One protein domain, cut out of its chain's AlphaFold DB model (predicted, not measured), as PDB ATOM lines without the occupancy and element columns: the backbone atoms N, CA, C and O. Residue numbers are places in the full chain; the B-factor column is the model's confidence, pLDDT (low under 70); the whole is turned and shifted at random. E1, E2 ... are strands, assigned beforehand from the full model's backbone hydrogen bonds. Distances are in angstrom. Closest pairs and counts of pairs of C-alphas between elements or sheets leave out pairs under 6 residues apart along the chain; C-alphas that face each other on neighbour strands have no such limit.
ATOM      1  N   ARG A  84     151.919 435.047 386.778       95.44
ATOM      2  CA  ARG A  84     153.306 434.916 387.223       95.44
ATOM      3  C   ARG A  84     153.767 433.487 387.063       95.44
ATOM      4  O   ARG A  84     152.970 432.560 387.179       95.44
ATOM      5  N   VAL A  85     155.063 433.330 386.859       95.94
ATOM      6  CA  VAL A  85     155.705 432.023 386.889       95.94
ATOM      7  C   VAL A  85     156.729 432.027 388.006       95.94
ATOM      8  O   VAL A  85     157.523 432.967 388.140       95.94
ATOM      9  N   LEU A  86     156.655 431.000 388.840       93.50
ATOM     10  CA  LEU A  86     157.616 430.736 389.897       93.50
ATOM     11  C   LEU A  86     158.452 429.530 389.492       93.50
ATOM     12  O   LEU A  86     157.902 428.582 388.939       93.50
ATOM     13  N   CYS A  87     159.751 429.549 389.764       90.50
ATOM     14  CA  CYS A  87     160.637 428.472 389.335       90.50
ATOM     15  C   CYS A  87     161.355 427.823 390.515       90.50
ATOM     16  O   CYS A  87     161.797 428.496 391.442       90.50
ATOM     17  N   THR A  88     161.524 426.509 390.438       87.44
ATOM     18  CA  THR A  88     162.629 425.789 391.082       87.44
ATOM     19  C   THR A  88     163.668 425.429 390.021       87.44
ATOM     20  O   THR A  88     163.568 425.838 388.867       87.44
ATOM     21  N   THR A  89     164.656 424.615 390.388       80.56
ATOM     22  CA  THR A  89     165.612 424.033 389.439       80.56
ATOM     23  C   THR A  89     164.989 423.006 388.484       80.56
ATOM     24  O   THR A  89     165.596 422.687 387.470       80.56
ATOM     25  N   SER A  90     163.798 422.473 388.780       84.56
ATOM     26  CA  SER A  90     163.169 421.392 387.999       84.56
ATOM     27  C   SER A  90     161.713 421.649 387.608       84.56
ATOM     28  O   SER A  90     161.124 420.859 386.867       84.56
ATOM     29  N   LEU A  91     161.116 422.740 388.087       91.00
ATOM     30  CA  LEU A  91     159.696 423.020 387.926       91.00
ATOM     31  C   LEU A  91     159.443 424.502 387.654       91.00
ATOM     32  O   LEU A  91     159.963 425.363 388.358       91.00
ATOM     33  N   MET A  92     158.574 424.782 386.688       94.94
ATOM     34  CA  MET A  92     157.920 426.072 386.496       94.94
ATOM     35  C   MET A  92     156.471 425.965 386.964       94.94
ATOM     36  O   MET A  92     155.725 425.099 386.523       94.94
ATOM     37  N   SER A  93     156.055 426.864 387.841       96.12
ATOM     38  CA  SER A  93     154.692 426.948 388.345       96.12
ATOM     39  C   SER A  93     154.033 428.216 387.815       96.12
ATOM     40  O   SER A  93     154.303 429.321 388.295       96.12
ATOM     41  N   LEU A  94     153.192 428.063 386.791       97.69
ATOM     42  CA  LEU A  94     152.332 429.127 386.290       97.69
ATOM     43  C   LEU A  94     151.199 429.347 387.287       97.69
ATOM     44  O   LEU A  94     150.411 428.443 387.548       97.69
ATOM     45  N   ARG A  95     151.068 430.573 387.783       96.94
ATOM     46  CA  ARG A  95     149.948 431.015 388.613       96.94
ATOM     47  C   ARG A  95     149.219 432.144 387.909       96.94
ATOM     48  O   ARG A  95     149.832 433.155 387.563       96.94
ATOM     49  N   ALA A  96     147.919 431.969 387.729       97.69
ATOM     50  CA  ALA A  96     147.052 432.930 387.073       97.69
ATOM     51  C   ALA A  96     145.915 433.358 388.003       97.69
ATOM     52  O   ALA A  96     145.356 432.550 388.741       97.69
ATOM     53  N   GLY A  97     145.583 434.641 387.956       95.69
ATOM     54  CA  GLY A  97     144.585 435.265 388.804       95.69
ATOM     55  C   GLY A  97     145.021 435.369 390.261       95.69
ATOM     56  O   GLY A  97     146.183 435.186 390.630       95.69
ATOM     57  N   ARG A  98     144.048 435.684 391.111       92.38
ATOM     58  CA  ARG A  98     144.224 435.835 392.551       92.38
ATOM     59  C   ARG A  98     143.113 435.089 393.273       92.38
ATOM     60  O   ARG A  98     141.999 435.006 392.771       92.38
ATOM     61  N   GLN A  99     143.414 434.560 394.456       92.25
ATOM     62  CA  GLN A  99     142.390 433.995 395.325       92.25
ATOM     63  C   GLN A  99     141.360 435.055 395.720       92.25
ATOM     64  O   GLN A  99     141.715 436.156 396.147       92.25
ATOM     65  N   ASN A 100     140.088 434.682 395.619       91.00
ATOM     66  CA  ASN A 100     138.987 435.492 396.109       91.00
ATOM     67  C   ASN A 100     138.782 435.179 397.590       91.00
ATOM     68  O   ASN A 100     138.394 434.072 397.953       91.00
ATOM     69  N   THR A 101     139.056 436.156 398.448       87.94
ATOM     70  CA  THR A 101     138.820 436.044 399.889       87.94
ATOM     71  C   THR A 101     137.664 436.958 400.272       87.94
ATOM     72  O   THR A 101     137.619 438.117 399.863       87.94
ATOM     73  N   VAL A 102     136.726 436.448 401.069       82.88
ATOM     74  CA  VAL A 102     135.612 437.250 401.590       82.88
ATOM     75  C   VAL A 102     136.171 438.415 402.414       82.88
ATOM     76  O   VAL A 102     137.028 438.216 403.273       82.88
ATOM     77  N   GLY A 103     135.706 439.636 402.136       82.12
ATOM     78  CA  GLY A 103     136.167 440.854 402.815       82.12
ATOM     79  C   GLY A 103     137.499 441.417 402.304       82.12
ATOM     80  O   GLY A 103     137.985 442.405 402.850       82.12
ATOM     81  N   ALA A 104     138.094 440.829 401.262       82.56
ATOM     82  CA  ALA A 104     139.237 441.431 400.588       82.56
ATOM     83  C   ALA A 104     138.817 442.705 399.834       82.56
ATOM     84  O   ALA A 104     137.765 442.749 399.204       82.56
ATOM     85  N   THR A 105     139.681 443.721 399.830       84.00
ATOM     86  CA  THR A 105     139.504 444.967 399.056       84.00
ATOM     87  C   THR A 105     139.746 444.799 397.554       84.00
ATOM     88  O   THR A 105     139.753 445.773 396.808       84.00
ATOM     89  N   TRP A 106     139.989 443.569 397.109       82.75
ATOM     90  CA  TRP A 106     140.464 443.266 395.771       82.75
ATOM     91  C   TRP A 106     139.309 442.869 394.856       82.75
ATOM     92  O   TRP A 106     138.379 442.202 395.321       82.75
ATOM     93  N   PRO A 107     139.371 443.221 393.559       91.31
ATOM     94  CA  PRO A 107     138.384 442.772 392.591       91.31
ATOM     95  C   PRO A 107     138.249 441.248 392.581       91.31
ATOM     96  O   PRO A 107     139.250 440.521 392.568       91.31
ATOM     97  N   ILE A 108     137.005 440.771 392.522       94.31
ATOM     98  CA  ILE A 108     136.710 439.354 392.289       94.31
ATOM     99  C   ILE A 108     137.380 438.949 390.980       94.31
ATOM    100  O   ILE A 108     137.181 439.599 389.954       94.31
ATOM    101  N   THR A 109     138.168 437.879 391.025       96.06
ATOM    102  CA  THR A 109     138.933 437.376 389.886       96.06
ATOM    103  C   THR A 109     138.421 436.008 389.453       96.06
ATOM    104  O   THR A 109     138.217 435.124 390.281       96.06
ATOM    105  N   TYR A 110     138.245 435.814 388.153       98.12
ATOM    106  CA  TYR A 110     138.016 434.510 387.542       98.12
ATOM    107  C   TYR A 110     139.167 434.178 386.602       98.12
ATOM    108  O   TYR A 110     139.655 435.040 385.871       98.12
ATOM    109  N   THR A 111     139.581 432.920 386.611       98.56
ATOM    110  CA  THR A 111     140.673 432.407 385.784       98.56
ATOM    111  C   THR A 111     140.126 431.329 384.866       98.56
ATOM    112  O   THR A 111     139.480 430.391 385.329       98.56
ATOM    113  N   TYR A 112     140.365 431.440 383.564       98.62
ATOM    114  CA  TYR A 112     139.998 430.388 382.626       98.62
ATOM    115  C   TYR A 112     140.884 429.161 382.863       98.62
ATOM    116  O   TYR A 112     142.096 429.278 383.035       98.62
ATOM    117  N   SER A 113     140.285 427.973 382.898       98.50
ATOM    118  CA  SER A 113     140.970 426.748 383.319       98.50
ATOM    119  C   SER A 113     141.946 426.201 382.278       98.50
ATOM    120  O   SER A 113     142.711 425.285 382.569       98.50
ATOM    121  N   ARG A 114     141.957 426.784 381.076       98.69
ATOM    122  CA  ARG A 114     142.906 426.481 380.008       98.69
ATOM    123  C   ARG A 114     143.895 427.627 379.836       98.69
ATOM    124  O   ARG A 114     143.502 428.789 379.794       98.69
ATOM    125  N   GLY A 115     145.164 427.279 379.683       98.50
ATOM    126  CA  GLY A 115     146.239 428.178 379.281       98.50
ATOM    127  C   GLY A 115     147.075 427.534 378.185       98.50
ATOM    128  O   GLY A 115     146.747 426.443 377.709       98.50
ATOM    129  N   TYR A 116     148.171 428.184 377.807       98.56
ATOM    130  CA  TYR A 116     149.111 427.610 376.848       98.56
ATOM    131  C   TYR A 116     150.557 427.867 377.253       98.56
ATOM    132  O   TYR A 116     150.870 428.888 377.866       98.56
ATOM    133  N   VAL A 117     151.432 426.944 376.870       98.19
ATOM    134  CA  VAL A 117     152.885 427.072 376.976       98.19
ATOM    135  C   VAL A 117     153.497 427.021 375.580       98.19
ATOM    136  O   VAL A 117     153.090 426.223 374.737       98.19
ATOM    137  N   TYR A 118     154.461 427.893 375.322       97.38
ATOM    138  CA  TYR A 118     155.288 427.886 374.122       97.38
ATOM    139  C   TYR A 118     156.735 427.699 374.542       97.38
ATOM    140  O   TYR A 118     157.256 428.454 375.364       97.38
ATOM    141  N   ARG A 119     157.387 426.699 373.957       94.88
ATOM    142  CA  ARG A 119     158.807 426.404 374.155       94.88
ATOM    143  C   ARG A 119     159.537 426.788 372.875       94.88
ATOM    144  O   ARG A 119     159.134 426.325 371.814       94.88
ATOM    145  N   ASP A 120     160.551 427.643 372.988       86.50
ATOM    146  CA  ASP A 120     161.314 428.261 371.891       86.50
ATOM    147  C   ASP A 120     161.381 427.439 370.583       86.50
ATOM    148  O   ASP A 120     162.062 426.413 370.503       86.50
ATOM    149  N   GLY A 121     160.632 427.888 369.568       82.88
ATOM    150  CA  GLY A 121     160.566 427.296 368.225       82.88
ATOM    151  C   GLY A 121     159.504 426.205 368.022       82.88
ATOM    152  O   GLY A 121     159.318 425.742 366.899       82.88
ATOM    153  N   GLY A 122     158.805 425.783 369.077       90.75
ATOM    154  CA  GLY A 122     157.702 424.821 369.019       90.75
ATOM    155  C   GLY A 122     156.329 425.468 368.789       90.75
ATOM    156  O   GLY A 122     156.204 426.687 368.770       90.75
ATOM    157  N   PRO A 123     155.257 424.678 368.619       96.38
ATOM    158  CA  PRO A 123     153.894 425.202 368.641       96.38
ATOM    159  C   PRO A 123     153.441 425.529 370.074       96.38
ATOM    160  O   PRO A 123     153.967 424.984 371.046       96.38
ATOM    161  N   TRP A 124     152.407 426.363 370.210       97.75
ATOM    162  CA  TRP A 124     151.692 426.512 371.481       97.75
ATOM    163  C   TRP A 124     151.042 425.185 371.886       97.75
ATOM    164  O   TRP A 124     150.319 424.570 371.100       97.75
ATOM    165  N   GLN A 125     151.266 424.765 373.127       98.12
ATOM    166  CA  GLN A 125     150.695 423.558 373.715       98.12
ATOM    167  C   GLN A 125     149.681 423.944 374.787       98.12
ATOM    168  O   GLN A 125     149.948 424.809 375.617       98.12
ATOM    169  N   SER A 126     148.501 423.323 374.759       98.25
ATOM    170  CA  SER A 126     147.461 423.573 375.761       98.25
ATOM    171  C   SER A 126     147.869 422.989 377.109       98.25
ATOM    172  O   SER A 126     148.269 421.831 377.185       98.25
ATOM    173  N   ILE A 127     147.663 423.759 378.173       98.50
ATOM    174  CA  ILE A 127     147.822 423.332 379.565       98.50
ATOM    175  C   ILE A 127     146.516 423.548 380.329       98.50
ATOM    176  O   ILE A 127     145.712 424.419 379.985       98.50
ATOM    177  N   THR A 128     146.310 422.758 381.380       98.56
ATOM    178  CA  THR A 128     145.139 422.869 382.256       98.56
ATOM    179  C   THR A 128     145.572 423.408 383.610       98.56
ATOM    180  O   THR A 128     146.446 422.834 384.263       98.56
ATOM    181  N   LEU A 129     144.942 424.500 384.034       98.69
ATOM    182  CA  LEU A 129     145.105 425.093 385.350       98.69
ATOM    183  C   LEU A 129     144.137 424.419 386.328       98.69
ATOM    184  O   LEU A 129     142.945 424.261 386.047       98.69
ATOM    185  N   ALA A 130     144.650 424.042 387.494       98.44
ATOM    186  CA  ALA A 130     143.862 423.563 388.621       98.44
ATOM    187  C   ALA A 130     143.572 424.717 389.599       98.44
ATOM    188  O   ALA A 130     144.379 425.643 389.695       98.44
ATOM    189  N   PRO A 131     142.450 424.698 390.342       98.00
ATOM    190  CA  PRO A 131     142.208 425.679 391.397       98.00
ATOM    191  C   PRO A 131     143.312 425.667 392.457       98.00
ATOM    192  O   PRO A 131     143.713 424.600 392.921       98.00
ATOM    193  N   ARG A 132     143.775 426.851 392.869       95.12
ATOM    194  CA  ARG A 132     144.796 427.014 393.914       95.12
ATOM    195  C   ARG A 132     144.191 427.477 395.238       95.12
ATOM    196  O   ARG A 132     143.459 428.474 395.284       95.12
ATOM    197  N   GLY A 133     144.606 426.835 396.331       92.69
ATOM    198  CA  GLY A 133     144.173 427.134 397.700       92.69
ATOM    199  C   GLY A 133     142.658 427.020 397.847       92.69
ATOM    200  O   GLY A 133     142.103 425.968 397.563       92.69
ATOM    201  N   ILE A 134     141.986 428.101 398.253       93.00
ATOM    202  CA  ILE A 134     140.522 428.113 398.456       93.00
ATOM    203  C   ILE A 134     139.694 428.305 397.171       93.00
ATOM    204  O   ILE A 134     138.471 428.406 397.239       93.00
ATOM    205  N   SER A 135     140.342 428.414 396.009       95.81
ATOM    206  CA  SER A 135     139.650 428.633 394.733       95.81
ATOM    207  C   SER A 135     138.844 427.394 394.326       95.81
ATOM    208  O   SER A 135     139.221 426.266 394.640       95.81
ATOM    209  N   THR A 136     137.761 427.582 393.574       96.94
ATOM    210  CA  THR A 136     136.904 426.482 393.095       96.94
ATOM    211  C   THR A 136     136.733 426.532 391.582       96.94
ATOM    212  O   THR A 136     136.802 427.603 390.985       96.94
ATOM    213  N   LYS A 137     136.529 425.376 390.938       97.88
ATOM    214  CA  LYS A 137     136.262 425.279 389.495       97.88
ATOM    215  C   LYS A 137     134.779 425.016 389.249       97.88
ATOM    216  O   LYS A 137     134.211 424.112 389.858       97.88
ATOM    217  N   VAL A 138     134.188 425.775 388.334       97.19
ATOM    218  CA  VAL A 138     132.850 425.560 387.779       97.19
ATOM    219  C   VAL A 138     132.997 425.577 386.263       97.19
ATOM    220  O   VAL A 138     133.374 426.597 385.687       97.19
ATOM    221  N   GLU A 139     132.751 424.432 385.628       96.44
ATOM    222  CA  GLU A 139     132.995 424.234 384.193       96.44
ATOM    223  C   GLU A 139     134.429 424.636 383.803       96.44
ATOM    224  O   GLU A 139     135.386 424.125 384.377       96.44
ATOM    225  N   GLU A 140     134.596 425.553 382.851       97.75
ATOM    226  CA  GLU A 140     135.895 426.027 382.372       97.75
ATOM    227  C   GLU A 140     136.457 427.207 383.171       97.75
ATOM    228  O   GLU A 140     137.527 427.716 382.846       97.75
ATOM    229  N   TRP A 141     135.772 427.648 384.225       98.44
ATOM    230  CA  TRP A 141     136.160 428.822 384.995       98.44
ATOM    231  C   TRP A 141     136.538 428.464 386.425       98.44
ATOM    232  O   TRP A 141     135.854 427.717 387.120       98.44
ATOM    233  N   ILE A 142     137.640 429.038 386.884       98.62
ATOM    234  CA  ILE A 142     138.105 428.968 388.262       98.62
ATOM    235  C   ILE A 142     137.708 430.278 388.941       98.62
ATOM    236  O   ILE A 142     138.151 431.351 388.533       98.62
ATOM    237  N   ASN A 143     136.882 430.190 389.980       97.69
ATOM    238  CA  ASN A 143     136.582 431.294 390.881       97.69
ATOM    239  C   ASN A 143     137.802 431.523 391.787       97.69
ATOM    240  O   ASN A 143     137.979 430.833 392.792       97.69
ATOM    241  N   GLY A 144     138.669 432.454 391.388       96.25
ATOM    242  CA  GLY A 144     139.926 432.768 392.057       96.25
ATOM    243  C   GLY A 144     141.163 432.455 391.211       96.25
ATOM    244  O   GLY A 144     141.198 432.710 390.003       96.25
ATOM    245  N   ALA A 145     142.200 431.926 391.863       96.69
ATOM    246  CA  ALA A 145     143.492 431.644 391.248       96.69
ATOM    247  C   ALA A 145     143.562 430.221 390.678       96.69
ATOM    248  O   ALA A 145     143.139 429.259 391.324       96.69
ATOM    249  N   GLY A 146     144.165 430.096 389.499       98.00
ATOM    250  CA  GLY A 146     144.561 428.832 388.886       98.00
ATOM    251  C   GLY A 146     146.075 428.613 388.948       98.00
ATOM    252  O   GLY A 146     146.849 429.571 388.942       98.00
ATOM    253  N   GLU A 147     146.499 427.355 388.986       98.12
ATOM    254  CA  GLU A 147     147.906 426.952 388.989       98.12
ATOM    255  C   GLU A 147     148.147 425.783 388.028       98.12
ATOM    256  O   GLU A 147     147.332 424.866 387.922       98.12
ATOM    257  N   HIS A 148     149.272 425.822 387.323       98.12
ATOM    258  CA  HIS A 148     149.771 424.726 386.505       98.12
ATOM    259  C   HIS A 148     151.264 424.538 386.768       98.12
ATOM    260  O   HIS A 148     152.018 425.507 386.806       98.12
ATOM    261  N   ASN A 149     151.682 423.286 386.933       96.88
ATOM    262  CA  ASN A 149     153.063 422.913 387.199       96.88
ATOM    263  C   ASN A 149     153.624 422.202 385.968       96.88
ATOM    264  O   ASN A 149     153.148 421.135 385.597       96.88
ATOM    265  N   GLU A 150     154.641 422.806 385.371       94.69
ATOM    266  CA  GLU A 150     155.312 422.359 384.160       94.69
ATOM    267  C   GLU A 150     156.748 421.952 384.507       94.69
ATOM    268  O   GLU A 150     157.469 422.686 385.189       94.69
ATOM    269  N   SER A 151     157.188 420.782 384.052       93.12
ATOM    270  CA  SER A 151     158.565 420.346 384.283       93.12
ATOM    271  C   SER A 151     159.542 421.134 383.412       93.12
ATOM    272  O   SER A 151     159.316 421.331 382.212       93.12
ATOM    273  N   ILE A 152     160.661 421.542 384.010       90.38
ATOM    274  CA  ILE A 152     161.806 422.056 383.259       90.38
ATOM    275  C   ILE A 152     162.529 420.852 382.655       90.38
ATOM    276  O   ILE A 152     162.962 419.943 383.365       90.38
ATOM    277  N   LEU A 153     162.629 420.829 381.332       89.00
ATOM    278  CA  LEU A 153     163.329 419.810 380.569       89.00
ATOM    279  C   LEU A 153     164.795 420.213 380.410       89.00
ATOM    280  O   LEU A 153     165.130 421.391 380.316       89.00
ATOM    281  N   SER A 154     165.691 419.233 380.289       82.88
ATOM    282  CA  SER A 154     167.106 419.509 379.991       82.88
ATOM    283  C   SER A 154     167.290 420.277 378.678       82.88
ATOM    284  O   SER A 154     168.229 421.056 378.535       82.88
ATOM    285  N   THR A 155     166.370 420.099 377.729       87.00
ATOM    286  CA  THR A 155     166.340 420.811 376.450       87.00
ATOM    287  C   THR A 155     165.868 422.258 376.560       87.00
ATOM    288  O   THR A 155     165.934 422.953 375.548       87.00
ATOM    289  N   ASP A 156     165.408 422.715 377.727       90.06
ATOM    290  CA  ASP A 156     164.990 424.101 377.964       90.06
ATOM    291  C   ASP A 156     166.140 425.014 378.376       90.06
ATOM    292  O   ASP A 156     165.977 426.230 378.369       90.06
ATOM    293  N   ALA A 157     167.292 424.457 378.750       87.19
ATOM    294  CA  ALA A 157     168.433 425.235 379.208       87.19
ATOM    295  C   ALA A 157     168.797 426.338 378.193       87.19
ATOM    296  O   ALA A 157     169.104 426.054 377.034       87.19
ATOM    297  N   GLY A 158     168.755 427.598 378.638       85.88
ATOM    298  CA  GLY A 158     169.078 428.770 377.823       85.88
ATOM    299  C   GLY A 158     167.973 429.190 376.852       85.88
ATOM    300  O   GLY A 158     168.161 430.149 376.106       85.88
ATOM    301  N   LYS A 159     166.826 428.503 376.853       91.38
ATOM    302  CA  LYS A 159     165.680 428.830 376.006       91.38
ATOM    303  C   LYS A 159     164.710 429.763 376.709       91.38
ATOM    304  O   LYS A 159     164.590 429.796 377.937       91.38
ATOM    305  N   THR A 160     163.970 430.492 375.881       94.06
ATOM    306  CA  THR A 160     162.821 431.271 376.334       94.06
ATOM    307  C   THR A 160     161.557 430.421 376.279       94.06
ATOM    308  O   THR A 160     161.234 429.811 375.259       94.06
ATOM    309  N   ILE A 161     160.815 430.416 377.378       96.62
ATOM    310  CA  ILE A 161     159.509 429.780 377.495       96.62
ATOM    311  C   ILE A 161     158.478 430.871 377.753       96.62
ATOM    312  O   ILE A 161     158.690 431.770 378.568       96.62
ATOM    313  N   TYR A 162     157.351 430.792 377.057       97.75
ATOM    314  CA  TYR A 162     156.230 431.694 377.267       97.75
ATOM    315  C   TYR A 162     155.040 430.927 377.813       97.75
ATOM    316  O   TYR A 162     154.726 429.832 377.352       97.75
ATOM    317  N   PHE A 163     154.346 431.540 378.759       98.44
ATOM    318  CA  PHE A 163     153.071 431.061 379.259       98.44
ATOM    319  C   PHE A 163     152.004 432.097 378.977       98.44
ATOM    320  O   PHE A 163     152.248 433.298 379.099       98.44
ATOM    321  N   VAL A 164     150.806 431.627 378.661       98.50
ATOM    322  CA  VAL A 164     149.621 432.467 378.626       98.50
ATOM    323  C   VAL A 164     148.512 431.900 379.494       98.50
ATOM    324  O   VAL A 164     148.258 430.695 379.506       98.50
ATOM    325  N   ALA A 165     147.828 432.797 380.192       98.56
ATOM    326  CA  ALA A 165     146.601 432.510 380.918       98.56
ATOM    327  C   ALA A 165     145.560 433.588 380.605       98.56
ATOM    328  O   ALA A 165     145.910 434.655 380.107       98.56
ATOM    329  N   TYR A 166     144.287 433.297 380.860       98.62
ATOM    330  CA  TYR A 166     143.201 434.252 380.657       98.62
ATOM    331  C   TYR A 166     142.493 434.514 381.977       98.62
ATOM    332  O   TYR A 166     141.975 433.588 382.606       98.62
ATOM    333  N   THR A 167     142.477 435.771 382.412       98.19
ATOM    334  CA  THR A 167     141.809 436.176 383.655       98.19
ATOM    335  C   THR A 167     140.846 437.336 383.432       98.19
ATOM    336  O   THR A 167     141.068 438.199 382.577       98.19
ATOM    337  N   CYS A 168     139.782 437.339 384.230       97.88
ATOM    338  CA  CYS A 168     138.753 438.365 384.306       97.88
ATOM    339  C   CYS A 168     138.689 438.931 385.721       97.88
ATOM    340  O   CYS A 168     138.700 438.172 386.687       97.88
ATOM    341  N   GLN A 169     138.552 440.245 385.848       96.31
ATOM    342  CA  GLN A 169     138.324 440.917 387.126       96.31
ATOM    343  C   GLN A 169     137.024 441.722 387.085       96.31
ATOM    344  O   GLN A 169     136.719 442.350 386.071       96.31
ATOM    345  N   TRP A 170     136.252 441.717 388.173       95.50
ATOM    346  CA  TRP A 170     135.051 442.546 388.294       95.50
ATOM    347  C   TRP A 170     135.425 443.943 388.789       95.50
ATOM    348  O   TRP A 170     135.699 444.138 389.974       95.50
ATOM    349  N   ILE A 171     135.464 444.914 387.879       94.12
ATOM    350  CA  ILE A 171     135.933 446.278 388.144       94.12
ATOM    351  C   ILE A 171     134.881 447.260 387.639       94.12
ATOM    352  O   ILE A 171     134.435 447.167 386.496       94.12
ATOM    353  N   ASN A 172     134.496 448.222 388.483       93.56
ATOM    354  CA  ASN A 172     133.515 449.262 388.152       93.56
ATOM    355  C   ASN A 172     132.210 448.690 387.561       93.56
ATOM    356  O   ASN A 172     131.715 449.173 386.547       93.56
ATOM    357  N   ASN A 173     131.668 447.646 388.201       94.19
ATOM    358  CA  ASN A 173     130.439 446.950 387.797       94.19
ATOM    359  C   ASN A 173     130.483 446.300 386.401       94.19
ATOM    360  O   ASN A 173     129.443 446.124 385.768       94.19
ATOM    361  N   ALA A 174     131.672 445.932 385.920       95.94
ATOM    362  CA  ALA A 174     131.841 445.210 384.667       95.94
ATOM    363  C   ALA A 174     132.987 444.192 384.741       95.94
ATOM    364  O   ALA A 174     133.982 444.392 385.441       95.94
ATOM    365  N   TRP A 175     132.877 443.115 383.961       96.38
ATOM    366  CA  TRP A 175     133.983 442.183 383.757       96.38
ATOM    367  C   TRP A 175     135.038 442.808 382.846       96.38
ATOM    368  O   TRP A 175     134.755 443.229 381.724       96.38
ATOM    369  N   LYS A 176     136.270 442.853 383.345       97.06
ATOM    370  CA  LYS A 176     137.468 443.291 382.637       97.06
ATOM    371  C   LYS A 176     138.358 442.077 382.430       97.06
ATOM    372  O   LYS A 176     139.000 441.607 383.365       97.06
ATOM    373  N   CYS A 177     138.326 441.535 381.219       97.69
ATOM    374  CA  CYS A 177     139.001 440.293 380.876       97.69
ATOM    375  C   CYS A 177     140.147 440.548 379.909       97.69
ATOM    376  O   CYS A 177     139.974 441.269 378.924       97.69
ATOM    377  N   GLY A 178     141.300 439.933 380.166       97.31
ATOM    378  CA  GLY A 178     142.402 439.948 379.208       97.31
ATOM    379  C   GLY A 178     142.861 441.357 378.833       97.31
ATOM    380  O   GLY A 178     142.947 441.691 377.652       97.31
ATOM    381  N   CYS A 179     143.066 442.211 379.834       97.50
ATOM    382  CA  CYS A 179     143.341 443.627 379.624       97.50
ATOM    383  C   CYS A 179     144.822 443.881 379.342       97.50
ATOM    384  O   CYS A 179     145.698 443.514 380.126       97.50
ATOM    385  N   ARG A 180     145.108 444.565 378.236       96.50
ATOM    386  CA  ARG A 180     146.444 445.084 377.923       96.50
ATOM    387  C   ARG A 180     146.775 446.344 378.716       96.50
ATOM    388  O   ARG A 180     147.920 446.533 379.110       96.50
ATOM    389  N   ASP A 181     145.774 447.184 378.941       95.19
ATOM    390  CA  ASP A 181     145.877 448.473 379.620       95.19
ATOM    391  C   ASP A 181     144.612 448.769 380.443       95.19
ATOM    392  O   ASP A 181     143.671 447.973 380.484       95.19
ATOM    393  N   ALA A 182     144.606 449.916 381.126       94.56
ATOM    394  CA  ALA A 182     143.510 450.336 381.993       94.56
ATOM    395  C   ALA A 182     142.239 450.722 381.218       94.56
ATOM    396  O   ALA A 182     141.170 450.848 381.814       94.56
ATOM    397  N   THR A 183     142.318 450.922 379.899       94.69
ATOM    398  CA  THR A 183     141.129 451.165 379.077       94.69
ATOM    399  C   THR A 183     140.348 449.865 378.899       94.69
ATOM    400  O   THR A 183     139.126 449.859 379.068       94.69
ATOM    401  N   CYS A 184     141.057 448.762 378.624       95.44
ATOM    402  CA  CYS A 184     140.510 447.413 378.467       95.44
ATOM    403  C   CYS A 184     139.188 447.385 377.682       95.44
ATOM    404  O   CYS A 184     138.129 446.998 378.190       95.44
ATOM    405  N   ALA A 185     139.252 447.875 376.447       91.50
ATOM    406  CA  ALA A 185     138.127 447.947 375.525       91.50
ATOM    407  C   ALA A 185     138.617 447.697 374.093       91.50
ATOM    408  O   ALA A 185     139.782 447.932 373.777       91.50
ATOM    409  N   GLY A 186     137.728 447.227 373.214       89.12
ATOM    410  CA  GLY A 186     138.064 446.977 371.809       89.12
ATOM    411  C   GLY A 186     139.298 446.081 371.659       89.12
ATOM    412  O   GLY A 186     139.312 444.960 372.157       89.12
ATOM    413  N   SER A 187     140.343 446.597 371.005       89.19
ATOM    414  CA  SER A 187     141.602 445.883 370.741       89.19
ATOM    415  C   SER A 187     142.528 445.724 371.954       89.19
ATOM    416  O   SER A 187     143.590 445.120 371.816       89.19
ATOM    417  N   THR A 188     142.190 446.299 373.113       91.31
ATOM    418  CA  THR A 188     143.009 446.218 374.339       91.31
ATOM    419  C   THR A 188     142.392 445.325 375.415       91.31
ATOM    420  O   THR A 188     142.973 445.167 376.487       91.31
ATOM    421  N   GLY A 189     141.233 444.719 375.134       92.94
ATOM    422  CA  GLY A 189     140.590 443.710 375.974       92.94
ATOM    423  C   GLY A 189     140.515 442.349 375.285       92.94
ATOM    424  O   GLY A 189     140.765 442.227 374.088       92.94
ATOM    425  N   ASN A 190     140.127 441.325 376.044       96.81
ATOM    426  CA  ASN A 190     139.972 439.944 375.579       96.81
ATOM    427  C   ASN A 190     141.248 439.310 375.004       96.81
ATOM    428  O   ASN A 190     141.174 438.416 374.164       96.81
ATOM    429  N   LEU A 191     142.417 439.737 375.479       98.25
ATOM    430  CA  LEU A 191     143.705 439.173 375.090       98.25
ATOM    431  C   LEU A 191     144.231 438.219 376.164       98.25
ATOM    432  O   LEU A 191     143.906 438.327 377.342       98.25
ATOM    433  N   TRP A 192     145.081 437.283 375.768       98.50
ATOM    434  CA  TRP A 192     145.735 436.377 376.707       98.50
ATOM    435  C   TRP A 192     146.852 437.094 377.471       98.50
ATOM    436  O   TRP A 192     147.700 437.736 376.847       98.50
ATOM    437  N   GLN A 193     146.873 436.989 378.802       98.25
ATOM    438  CA  GLN A 193     147.959 437.521 379.624       98.25
ATOM    439  C   GLN A 193     149.218 436.693 379.399       98.25
ATOM    440  O   GLN A 193     149.224 435.491 379.660       98.25
ATOM    441  N   LEU A 194     150.278 437.335 378.915       98.06
ATOM    442  CA  LEU A 194     151.532 436.682 378.550       98.06
ATOM    443  C   LEU A 194     152.567 436.848 379.652       98.06
ATOM    444  O   LEU A 194     152.751 437.945 380.168       98.06
ATOM    445  N   GLN A 195     153.297 435.780 379.950       97.38
ATOM    446  CA  GLN A 195     154.449 435.786 380.835       97.38
ATOM    447  C   GLN A 195     155.632 435.102 380.144       97.38
ATOM    448  O   GLN A 195     155.448 434.142 379.396       97.38
ATOM    449  N   LYS A 196     156.840 435.615 380.374       96.56
ATOM    450  CA  LYS A 196     158.088 435.127 379.787       96.56
ATOM    451  C   LYS A 196     158.984 434.585 380.889       96.56
ATOM    452  O   LYS A 196     159.129 435.215 381.931       96.56
ATOM    453  N   VAL A 197     159.609 433.449 380.633       95.50
ATOM    454  CA  VAL A 197     160.608 432.834 381.503       95.50
ATOM    455  C   VAL A 197     161.826 432.510 380.655       95.50
ATOM    456  O   VAL A 197     161.706 431.810 379.651       95.50
ATOM    457  N   THR A 198     162.999 432.984 381.054       92.31
ATOM    458  CA  THR A 198     164.260 432.437 380.547       92.31
ATOM    459  C   THR A 198     164.728 431.380 381.530       92.31
ATOM    460  O   THR A 198     165.014 431.684 382.690       92.31
ATOM    461  N   VAL A 199     164.793 430.129 381.080       87.00
ATOM    462  CA  VAL A 199     165.377 429.065 381.896       87.00
ATOM    463  C   VAL A 199     166.881 429.320 381.924       87.00
ATOM    464  O   VAL A 199     167.487 429.357 380.845       87.00
ATOM    465  N   PRO A 200     167.500 429.522 383.107       77.50
ATOM    466  CA  PRO A 200     168.942 429.670 383.189       77.50
ATOM    467  C   PRO A 200     169.567 428.509 382.430       77.50
ATOM    468  O   PRO A 200     169.250 427.350 382.703       77.50
TER     469      PRO A 200
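This is residues 84 to 200 of the 295 residues of an uncharacterized protein of Parcubacteria group bacterium Gr01-1014_70 (UniProt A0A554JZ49). What does this domain look like? It is a small sandwich of two antiparallel sheets face to face, E1 E2 E8 and E5 E4 E9 E12, with a third antiparallel sheet, E6 E7 E3 E10 E11, at one end. E3 runs on into E4 and E9 runs on into E10, joining the end sheet to the four-stranded one. What is it made of? The printed part has 117 residues, no named helix and twelve strands, E1 to E12 in order; the class is all strand, with 57 residues, under half, in named elements. How large is it? It is compact, with a radius of gyration of the C-alphas of 14.9 A and spans of 46 by 33 by 25 A.

How does the first sheet pair? E1, residues 84 to 87, and E2, residues 91 to 96, form an antiparallel hairpin, with N 86 and O 93 within hydrogen-bond range at 2.9 A. E2 is also the antiparallel neighbour of E8, residues 146 to 151, with N 94 and O 148 at 2.8 A. What faces it? E5, residues 125 to 128, E4, residues 114 to 119, E9, residues 160 to 165, and E12, residues 193 to 198, form a strongly twisted sheet in that order, with N 117 and O 125 at 2.9 A, N 118 and O 162 at 2.8 A, and N 163 and O 195 at 2.9 A. The facing parts of this sandwich are 9.3 A centre to centre, with strands at 31 degrees; the closest C-alphas of E1 and E12, Arg 84 and Gln 195, are 6.5 A apart. How is the third sheet built? E6, residues 136 to 138, E7, residues 141 to 143, E3, residues 109 to 112, E10, residues 167 to 171, and E11, residues 174 to 177, stand in that order, with N 138 and O 141 at 2.8 A, N 111 and O 142 at 2.9 A, N 110 and O 168 at 2.8 A, and N 169 and O 176 at 2.9 A. E3 runs on into E4 at 64 degrees, and E9 into E10 at 48 degrees.

Where does the first strand begin? E1 begins at C-alpha 84 (153.306, 434.916, 387.223). Which strands are longer? From first to last C-alpha, E12 measures 17.1 A, E8 17.0 A, E4 and E9 16.9 A each, and E2 16.1 A. Where does the last strand end? E12 ends at C-alpha 198 (164.260, 432.437, 380.547).

How far does it reach? The two C-alphas farthest apart, Ser 154 and Asn 173, are 46.5 A apart. Is it continuous? The printed part has no cut; the links E2 to E3 and E11 to E12, of 12 and 15 residues, are long. How confident is the model? The mean pLDDT of the printed part is 94.1, and no printed residue is under 70.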